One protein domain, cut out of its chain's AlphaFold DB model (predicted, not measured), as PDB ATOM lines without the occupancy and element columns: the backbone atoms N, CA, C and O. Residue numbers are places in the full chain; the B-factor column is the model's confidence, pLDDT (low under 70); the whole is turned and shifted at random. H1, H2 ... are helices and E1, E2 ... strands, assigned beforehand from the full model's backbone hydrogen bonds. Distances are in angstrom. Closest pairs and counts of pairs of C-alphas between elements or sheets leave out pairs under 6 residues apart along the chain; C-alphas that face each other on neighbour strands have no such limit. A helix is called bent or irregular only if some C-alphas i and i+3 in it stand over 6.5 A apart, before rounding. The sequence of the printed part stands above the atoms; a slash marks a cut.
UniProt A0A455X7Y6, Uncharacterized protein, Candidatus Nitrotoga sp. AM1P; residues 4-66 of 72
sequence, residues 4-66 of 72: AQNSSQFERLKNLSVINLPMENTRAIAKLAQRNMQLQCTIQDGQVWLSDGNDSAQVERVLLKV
ATOM      1  N   ALA A   4       8.945 127.420  47.981       85.81
ATOM      2  CA  ALA A   4       9.359 126.539  49.074       85.81
ATOM      3  C   ALA A   4       8.189 125.745  49.688       85.81
ATOM      4  O   ALA A   4       8.338 124.561  49.963       85.81
ATOM      5  N   GLN A   5       7.008 126.362  49.842       89.12
ATOM      6  CA  GLN A   5       5.823 125.684  50.391       89.12
ATOM      7  C   GLN A   5       5.276 124.592  49.460       89.12
ATOM      8  O   GLN A   5       4.685 123.623  49.924       89.12
ATOM      9  N   ASN A   6       5.480 124.735  48.151       89.69
ATOM     10  CA  ASN A   6       4.930 123.834  47.139       89.69
ATOM     11  C   ASN A   6       6.006 122.939  46.487       89.69
ATOM     12  O   ASN A   6       5.698 122.164  45.580       89.69
ATOM     13  N   SER A   7       7.257 123.007  46.962       84.31
ATOM     14  CA  SER A   7       8.419 122.348  46.348       84.31
ATOM     15  C   SER A   7       8.227 120.839  46.191       84.31
ATOM     16  O   SER A   7       8.476 120.290  45.121       84.31
ATOM     17  N   SER A   8       7.684 120.174  47.214       86.06
ATOM     18  CA  SER A   8       7.450 118.722  47.216       86.06
ATOM     19  C   SER A   8       6.459 118.258  46.140       86.06
ATOM     20  O   SER A   8       6.577 117.146  45.621       86.06
ATOM     21  N   GLN A   9       5.490 119.099  45.772       86.81
ATOM     22  CA  GLN A   9       4.556 118.818  44.681       86.81
ATOM     23  C   GLN A   9       5.221 119.073  43.326       86.81
ATOM     24  O   GLN A   9       5.087 118.266  42.404       86.81
ATOM     25  N   PHE A  10       5.990 120.159  43.214       87.81
ATOM     26  CA  PHE A  10       6.700 120.520  41.989       87.81
ATOM     27  C   PHE A  10       7.798 119.523  41.622       87.81
ATOM     28  O   PHE A  10       8.014 119.269  40.440       87.81
ATOM     29  N   GLU A  11       8.473 118.911  42.593       83.75
ATOM     30  CA  GLU A  11       9.481 117.872  42.350       83.75
ATOM     31  C   GLU A  11       8.922 116.670  41.583       83.75
ATOM     32  O   GLU A  11       9.576 116.171  40.668       83.75
ATOM     33  N   ARG A  12       7.680 116.265  41.874       87.94
ATOM     34  CA  ARG A  12       7.017 115.128  41.211       87.94
ATOM     35  C   ARG A  12       6.689 115.405  39.741       87.94
ATOM     36  O   ARG A  12       6.524 114.473  38.953       87.94
ATOM     37  N   LEU A  13       6.601 116.678  39.356       89.56
ATOM     38  CA  LEU A  13       6.259 117.104  38.006       89.56
ATOM     39  C   LEU A  13       7.524 117.177  37.140       89.56
ATOM     40  O   LEU A  13       8.283 118.146  37.177       89.56
ATOM     41  N   LYS A  14       7.744 116.136  36.331       86.44
ATOM     42  CA  LYS A  14       8.938 116.005  35.475       86.44
ATOM     43  C   LYS A  14       8.980 117.000  34.309       86.44
ATOM     44  O   LYS A  14      10.060 117.397  33.895       86.44
ATOM     45  N   ASN A  15       7.817 117.440  33.829       90.38
ATOM     46  CA  ASN A  15       7.689 118.362  32.694       90.38
ATOM     47  C   ASN A  15       7.395 119.816  33.128       90.38
ATOM     48  O   ASN A  15       6.934 120.612  32.315       90.38
ATOM     49  N   LEU A  16       7.588 120.158  34.408       90.62
ATOM     50  CA  LEU A  16       7.277 121.489  34.935       90.62
ATOM     51  C   LEU A  16       8.503 122.407  34.887       90.62
ATOM     52  O   LEU A  16       9.544 122.087  35.460       90.62
ATOM     53  N   SER A  17       8.309 123.588  34.305       91.06
ATOM     54  CA  SER A  17       9.225 124.725  34.397       91.06
ATOM     55  C   SER A  17       8.633 125.777  35.328       91.06
ATOM     56  O   SER A  17       7.488 126.184  35.142       91.06
ATOM     57  N   VAL A  18       9.410 126.250  36.301       91.19
ATOM     58  CA  VAL A  18       9.026 127.385  37.150       91.19
ATOM     59  C   VAL A  18      10.067 128.477  36.997       91.19
ATOM     60  O   VAL A  18      11.254 128.255  37.238       91.19
ATOM     61  N   ILE A  19       9.603 129.664  36.616       91.50
ATOM     62  CA  ILE A  19      10.424 130.863  36.479       91.50
ATOM     63  C   ILE A  19       9.925 131.920  37.455       91.50
ATOM     64  O   ILE A  19       8.721 132.095  37.628       91.50
ATOM     65  N   ASN A  20      10.852 132.616  38.095       91.19
ATOM     66  CA  ASN A  20      10.566 133.766  38.932       91.19
ATOM     67  C   ASN A  20      11.079 135.021  38.245       91.19
ATOM     68  O   ASN A  20      12.238 135.076  37.835       91.19
ATOM     69  N   LEU A  21      10.220 136.023  38.143       90.69
ATOM     70  CA  LEU A  21      10.588 137.331  37.629       90.69
ATOM     71  C   LEU A  21      10.764 138.267  38.834       90.69
ATOM     72  O   LEU A  21       9.805 138.438  39.593       90.69
ATOM     73  N   PRO A  22      11.960 138.838  39.062       90.31
ATOM     74  CA  PRO A  22      12.177 139.784  40.151       90.31
ATOM     75  C   PRO A  22      11.204 140.971  40.096       90.31
ATOM     76  O   PRO A  22      10.809 141.438  39.023       90.31
ATOM     77  N   MET A  23      10.813 141.471  41.270       89.00
ATOM     78  CA  MET A  23       9.856 142.583  41.409       89.00
ATOM     79  C   MET A  23      10.339 143.865  40.719       89.00
ATOM     80  O   MET A  23       9.561 144.585  40.101       89.00
ATOM     81  N   GLU A  24      11.635 144.140  40.815       87.69
ATOM     82  CA  GLU A  24      12.301 145.256  40.142       87.69
ATOM     83  C   GLU A  24      12.102 145.210  38.620       87.69
ATOM     84  O   GLU A  24      11.588 146.168  38.034       87.69
ATOM     85  N   ASN A  25      12.372 144.062  37.997       88.81
ATOM     86  CA  ASN A  25      12.307 143.922  36.542       88.81
ATOM     87  C   ASN A  25      10.860 143.862  36.052       88.81
ATOM     88  O   ASN A  25      10.506 144.511  35.070       88.81
ATOM     89  N   THR A  26       9.980 143.161  36.770       92.00
ATOM     90  CA  THR A  26       8.542 143.147  36.443       92.00
ATOM     91  C   THR A  26       7.915 144.530  36.529       92.00
ATOM     92  O   THR A  26       7.098 144.873  35.677       92.00
ATOM     93  N   ARG A  27       8.324 145.365  37.491       92.88
ATOM     94  CA  ARG A  27       7.862 146.755  37.575       92.88
ATOM     95  C   ARG A  27       8.350 147.592  36.393       92.88
ATOM     96  O   ARG A  27       7.580 148.411  35.902       92.88
ATOM     97  N   ALA A  28       9.589 147.405  35.941       90.88
ATOM     98  CA  ALA A  28      10.102 148.081  34.749       90.88
ATOM     99  C   ALA A  28       9.322 147.668  33.489       90.88
ATOM    100  O   ALA A  28       8.860 148.529  32.750       90.88
ATOM    101  N   ILE A  29       9.071 146.369  33.306       92.44
ATOM    102  CA  ILE A  29       8.281 145.845  32.180       92.44
ATOM    103  C   ILE A  29       6.834 146.355  32.234       92.44
ATOM    104  O   ILE A  29       6.275 146.742  31.213       92.44
ATOM    105  N   ALA A  30       6.228 146.406  33.424       92.56
ATOM    106  CA  ALA A  30       4.864 146.899  33.598       92.56
ATOM    107  C   ALA A  30       4.707 148.376  33.202       92.56
ATOM    108  O   ALA A  30       3.631 148.765  32.758       92.56
ATOM    109  N   LYS A  31       5.761 149.197  33.321       91.56
ATOM    110  CA  LYS A  31       5.734 150.595  32.855       91.56
ATOM    111  C   LYS A  31       5.647 150.716  31.334       91.56
ATOM    112  O   LYS A  31       5.079 151.688  30.856       91.56
ATOM    113  N   LEU A  32       6.158 149.729  30.596       91.31
ATOM    114  CA  LEU A  32       6.070 149.684  29.133       91.31
ATOM    115  C   LEU A  32       4.650 149.339  28.642       91.31
ATOM    116  O   LEU A  32       4.375 149.381  27.446       91.31
ATOM    117  N   ALA A  33       3.734 148.952  29.540       91.25
ATOM    118  CA  ALA A  33       2.360 148.631  29.180       91.25
ATOM    119  C   ALA A  33       1.563 149.894  28.838       91.25
ATOM    120  O   ALA A  33       1.324 150.758  29.679       91.25
ATOM    121  N   GLN A  34       1.106 149.965  27.589       89.31
ATOM    122  CA  GLN A  34       0.350 151.090  27.045       89.31
ATOM    123  C   GLN A  34      -0.842 150.591  26.219       89.31
ATOM    124  O   GLN A  34      -0.859 149.454  25.751       89.31
ATOM    125  N   ARG A  35      -1.851 151.454  26.015       90.88
ATOM    126  CA  ARG A  35      -3.078 151.112  25.264       90.88
ATOM    127  C   ARG A  35      -2.787 150.673  23.823       90.88
ATOM    128  O   ARG A  35      -3.440 149.759  23.336       90.88
ATOM    129  N   ASN A  36      -1.815 151.317  23.176       90.06
ATOM    130  CA  ASN A  36      -1.280 150.933  21.870       90.06
ATOM    131  C   ASN A  36       0.191 150.557  22.057       90.06
ATOM    132  O   ASN A  36       1.049 151.432  22.090       90.06
ATOM    133  N   MET A  37       0.471 149.268  22.223       90.12
ATOM    134  CA  MET A  37       1.808 148.774  22.553       90.12
ATOM    135  C   MET A  37       2.584 148.453  21.267       90.12
ATOM    136  O   MET A  37       2.161 147.603  20.483       90.12
ATOM    137  N   GLN A  38       3.723 149.109  21.058       91.69
ATOM    138  CA  GLN A  38       4.711 148.722  20.048       91.69
ATOM    139  C   GLN A  38       5.999 148.378  20.777       91.69
ATOM    140  O   GLN A  38       6.713 149.272  21.210       91.69
ATOM    141  N   LEU A  39       6.263 147.085  20.960       93.44
ATOM    142  CA  LEU A  39       7.450 146.632  21.671       93.44
ATOM    143  C   LEU A  39       8.474 146.024  20.726       93.44
ATOM    144  O   LEU A  39       8.173 145.089  19.981       93.44
ATOM    145  N   GLN A  40       9.709 146.490  20.840       94.56
ATOM    146  CA  GLN A  40      10.880 145.827  20.303       94.56
ATOM    147  C   GLN A  40      11.394 144.822  21.338       94.56
ATOM    148  O   GLN A  40      11.672 145.183  22.483       94.56
ATOM    149  N   CYS A  41      11.538 143.560  20.936       95.12
ATOM    150  CA  CYS A  41      12.170 142.525  21.748       95.12
ATOM    151  C   CYS A  41      13.546 142.201  21.172       95.12
ATOM    152  O   CYS A  41      13.651 141.792  20.015       95.12
ATOM    153  N   THR A  42      14.586 142.369  21.984       94.56
ATOM    154  CA  THR A  42      15.970 142.081  21.605       94.56
ATOM    155  C   THR A  42      16.495 140.932  22.452       94.56
ATOM    156  O   THR A  42      16.416 140.980  23.678       94.56
ATOM    157  N   ILE A  43      17.032 139.902  21.796       94.12
ATOM    158  CA  ILE A  43      17.650 138.745  22.451       94.12
ATOM    159  C   ILE A  43      19.107 138.685  22.007       94.12
ATOM    160  O   ILE A  43      19.379 138.441  20.832       94.12
ATOM    161  N   GLN A  44      20.031 138.931  22.931       91.19
ATOM    162  CA  GLN A  44      21.473 138.958  22.671       91.19
ATOM    163  C   GLN A  44      22.205 138.384  23.881       91.19
ATOM    164  O   GLN A  44      21.838 138.682  25.013       91.19
ATOM    165  N   ASP A  45      23.188 137.513  23.647       91.00
ATOM    166  CA  ASP A  45      24.024 136.908  24.697       91.00
ATOM    167  C   ASP A  45      23.231 136.290  25.868       91.00
ATOM    168  O   ASP A  45      23.620 136.352  27.033       91.00
ATOM    169  N   GLY A  46      22.066 135.705  25.565       84.88
ATOM    170  CA  GLY A  46      21.170 135.103  26.560       84.88
ATOM    171  C   GLY A  46      20.361 136.108  27.390       84.88
ATOM    172  O   GLY A  46      19.526 135.698  28.200       84.88
ATOM    173  N   GLN A  47      20.551 137.404  27.165       90.19
ATOM    174  CA  GLN A  47      19.759 138.473  27.752       90.19
ATOM    175  C   GLN A  47      18.570 138.806  26.860       90.19
ATOM    176  O   GLN A  47      18.624 138.691  25.636       90.19
ATOM    177  N   VAL A  48      17.482 139.233  27.494       93.50
ATOM    178  CA  VAL A  48      16.259 139.651  26.815       93.50
ATOM    179  C   VAL A  48      15.953 141.076  27.241       93.50
ATOM    180  O   VAL A  48      15.904 141.366  28.433       93.50
ATOM    181  N   TRP A  49      15.723 141.948  26.270       94.19
ATOM    182  CA  TRP A  49      15.364 143.346  26.472       94.19
ATOM    183  C   TRP A  49      14.056 143.657  25.756       94.19
ATOM    184  O   TRP A  49      13.857 143.246  24.612       94.19
ATOM    185  N   LEU A  50      13.178 144.395  26.427       94.69
ATOM    186  CA  LEU A  50      11.954 144.945  25.858       94.69
ATOM    187  C   LEU A  50      12.067 146.462  25.822       94.69
ATOM    188  O   LEU A  50      12.482 147.064  26.807       94.69
ATOM    189  N   SER A  51      11.681 147.082  24.715       94.00
ATOM    190  CA  SER A  51      11.629 148.538  24.595       94.00
ATOM    191  C   SER A  51      10.372 148.972  23.863       94.00
ATOM    192  O   SER A  51       9.952 148.280  22.942       94.00
ATOM    193  N   ASP A  52       9.785 150.100  24.254       93.69
ATOM    194  CA  ASP A  52       8.641 150.719  23.569       93.69
ATOM    195  C   ASP A  52       9.045 151.897  22.657       93.69
ATOM    196  O   ASP A  52       8.199 152.655  22.186       93.69
ATOM    197  N   GLY A  53      10.352 152.055  22.413       89.81
ATOM    198  CA  GLY A  53      10.944 153.164  21.663       89.81
ATOM    199  C   GLY A  53      11.340 154.365  22.524       89.81
ATOM    200  O   GLY A  53      12.170 155.156  22.083       89.81
ATOM    201  N   ASN A  54      10.809 154.483  23.745       89.44
ATOM    202  CA  ASN A  54      11.126 155.567  24.677       89.44
ATOM    203  C   ASN A  54      11.861 155.041  25.916       89.44
ATOM    204  O   ASN A  54      12.877 155.594  26.331       89.44
ATOM    205  N   ASP A  55      11.364 153.938  26.467       91.94
ATOM    206  CA  ASP A  55      11.917 153.241  27.615       91.94
ATOM    207  C   ASP A  55      12.387 151.835  27.218       91.94
ATOM    208  O   ASP A  55      11.959 151.241  26.221       91.94
ATOM    209  N   SER A  56      13.291 151.276  28.020       93.31
ATOM    210  CA  SER A  56      13.783 149.908  27.860       93.31
ATOM    211  C   SER A  56      13.875 149.202  29.207       93.31
ATOM    212  O   SER A  56      14.409 149.756  30.168       93.31
ATOM    213  N   ALA A  57      13.395 147.964  29.267       93.81
ATOM    214  CA  ALA A  57      13.434 147.116  30.445       93.81
ATOM    215  C   ALA A  57      14.083 145.769  30.118       93.81
ATOM    216  O   ALA A  57      13.706 145.088  29.159       93.81
ATOM    217  N   GLN A  58      15.033 145.359  30.955       94.19
ATOM    218  CA  GLN A  58      15.616 144.029  30.883       94.19
ATOM    219  C   GLN A  58      14.646 142.997  31.464       94.19
ATOM    220  O   GLN A  58      14.084 143.169  32.550       94.19
ATOM    221  N   VAL A  59      14.469 141.891  30.752       92.44
ATOM    222  CA  VAL A  59      13.667 140.750  31.191       92.44
ATOM    223  C   VAL A  59      14.600 139.702  31.778       92.44
ATOM    224  O   VAL A  59      15.051 138.780  31.097       92.44
ATOM    225  N   GLU A  60      14.874 139.833  33.072       90.56
ATOM    226  CA  GLU A  60      15.585 138.787  33.809       90.56
ATOM    227  C   GLU A  60      14.607 137.810  34.447       90.56
ATOM    228  O   GLU A  60      13.543 138.174  34.959       90.56
ATOM    229  N   ARG A  61      15.002 136.541  34.425       89.06
ATOM    230  CA  ARG A  61      14.262 135.440  35.025       89.06
ATOM    231  C   ARG A  61      15.213 134.573  35.818       89.06
ATOM    232  O   ARG A  61      16.280 134.202  35.339       89.06
ATOM    233  N   VAL A  62      14.773 134.189  37.002       89.94
ATOM    234  CA  VAL A  62      15.435 133.182  37.818       89.94
ATOM    235  C   VAL A  62      14.717 131.864  37.583       89.94
ATOM    236  O   VAL A  62      13.515 131.746  37.829       89.94
ATOM    237  N   LEU A  63      15.440 130.867  37.080       89.69
ATOM    238  CA  LEU A  63      14.911 129.514  36.954       89.69
ATOM    239  C   LEU A  63      14.827 128.898  38.354       89.69
ATOM    240  O   LEU A  63      15.848 128.668  38.993       89.69
ATOM    241  N   LEU A  64      13.609 128.643  38.832       90.31
ATOM    242  CA  LEU A  64      13.377 127.959  40.110       90.31
ATOM    243  C   LEU A  64      13.260 126.444  39.929       90.31
ATOM    244  O   LEU A  64      13.639 125.678  40.809       90.31
ATOM    245  N   LYS A  65      12.740 126.004  38.780       90.25
ATOM    246  CA  LYS A  65      12.691 124.596  38.391       90.25
ATOM    247  C   LYS A  65      12.810 124.481  36.881       90.25
ATOM    248  O   LYS A  65      12.100 125.169  36.149       90.25
ATOM    249  N   VAL A  66      13.663 123.570  36.435       89.06
ATOM    250  CA  VAL A  66      13.741 123.128  35.043       89.06
ATOM    251  C   VAL A  66      13.125 121.733  34.919       89.06
ATOM    252  O   VAL A  66      13.161 120.964  35.889       89.06
TER     253      VAL A  66
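This is residues 4 to 66 of the 72 residues of an uncharacterized protein of Candidatus Nitrotoga sp. AM1P (UniProt A0A455X7Y6). This is a loose, elongated model with a small three-stranded sheet and a helix, H2, over one part of it at one end, and a second helix, H1, at the other end. Between these ends E1 and E5 pair side by side as a short two-stranded ribbon. The printed part has 63 residues, with two named helices and five named strands in the order H1, E1, H2, E2, E3, E4, E5; its class is mixed, helices and strands. The larger sheet has the order E2, E3, E4 and the smaller one E1, E5, both antiparallel throughout. The radius of gyration of the C-alphas is 15.0 A, and the C-alphas span 43 by 25 by 19 A.

Start at H1, residues 4 to 12, which is irregular: C-alphas 5 and 8 are 7.8 A apart. In its backbone 2 of 5 O i to N i+4 pairs and 3 of 6 O i to N i+3 pairs are within hydrogen-bond range. H1 is near E5, residues 62 to 65, and is not on the larger sheet. Next look at E1, residues 18 to 20, the antiparallel neighbour of E5 at 156 degrees; N 20 and O 62 are 2.8 A apart, within hydrogen-bond range. In H2, residues 23 to 31, every O i to N i+4 pair is within that range. E2, residues 40 to 44, E3, residues 47 to 51, and E4, residues 56 to 58, form a meander, each strand the antiparallel neighbour of the one before. E2 and E3 are a hairpin at 162 degrees, with N 42 and O 49 2.9 A apart. E3 and E4 are a hairpin at 155 degrees, with N 57 and O 50 2.8 A apart. H2 is on this sheet at a height of 7.5 A and only just over E4, on which 3 of its 9 C-alphas fall. It runs along the strands, at 27 degrees to E4 on the local plane. The closest C-alphas of H2 and E4, those of Ala 28 and Ala 57, are 5.5 A apart. E4 and E5 are apart.

Find C-alpha 4 at (9.359, 126.539, 49.074); from there H1 runs 14.1 A to C-alpha 12. E1 covers 6.8 A. H2 begins at C-alpha 23, (9.856, 142.583, 41.409), and covers 12.4 A. E2 covers 12.8 A, E3 13.3 A and E4 6.9 A. E5 covers 9.0 A and ends at C-alpha 65, (12.691, 124.596, 38.391).

Look at Arg 12 and Asn 54, whose C-alphas are the two farthest apart, at 43.9 A. The printed part, residues 4 to 66, has no cut. No link is long; that from H2 to E2, with 8 residues, is short, and the others are tight. The mean pLDDT of the printed part is 90.6, and no printed residue is under 70.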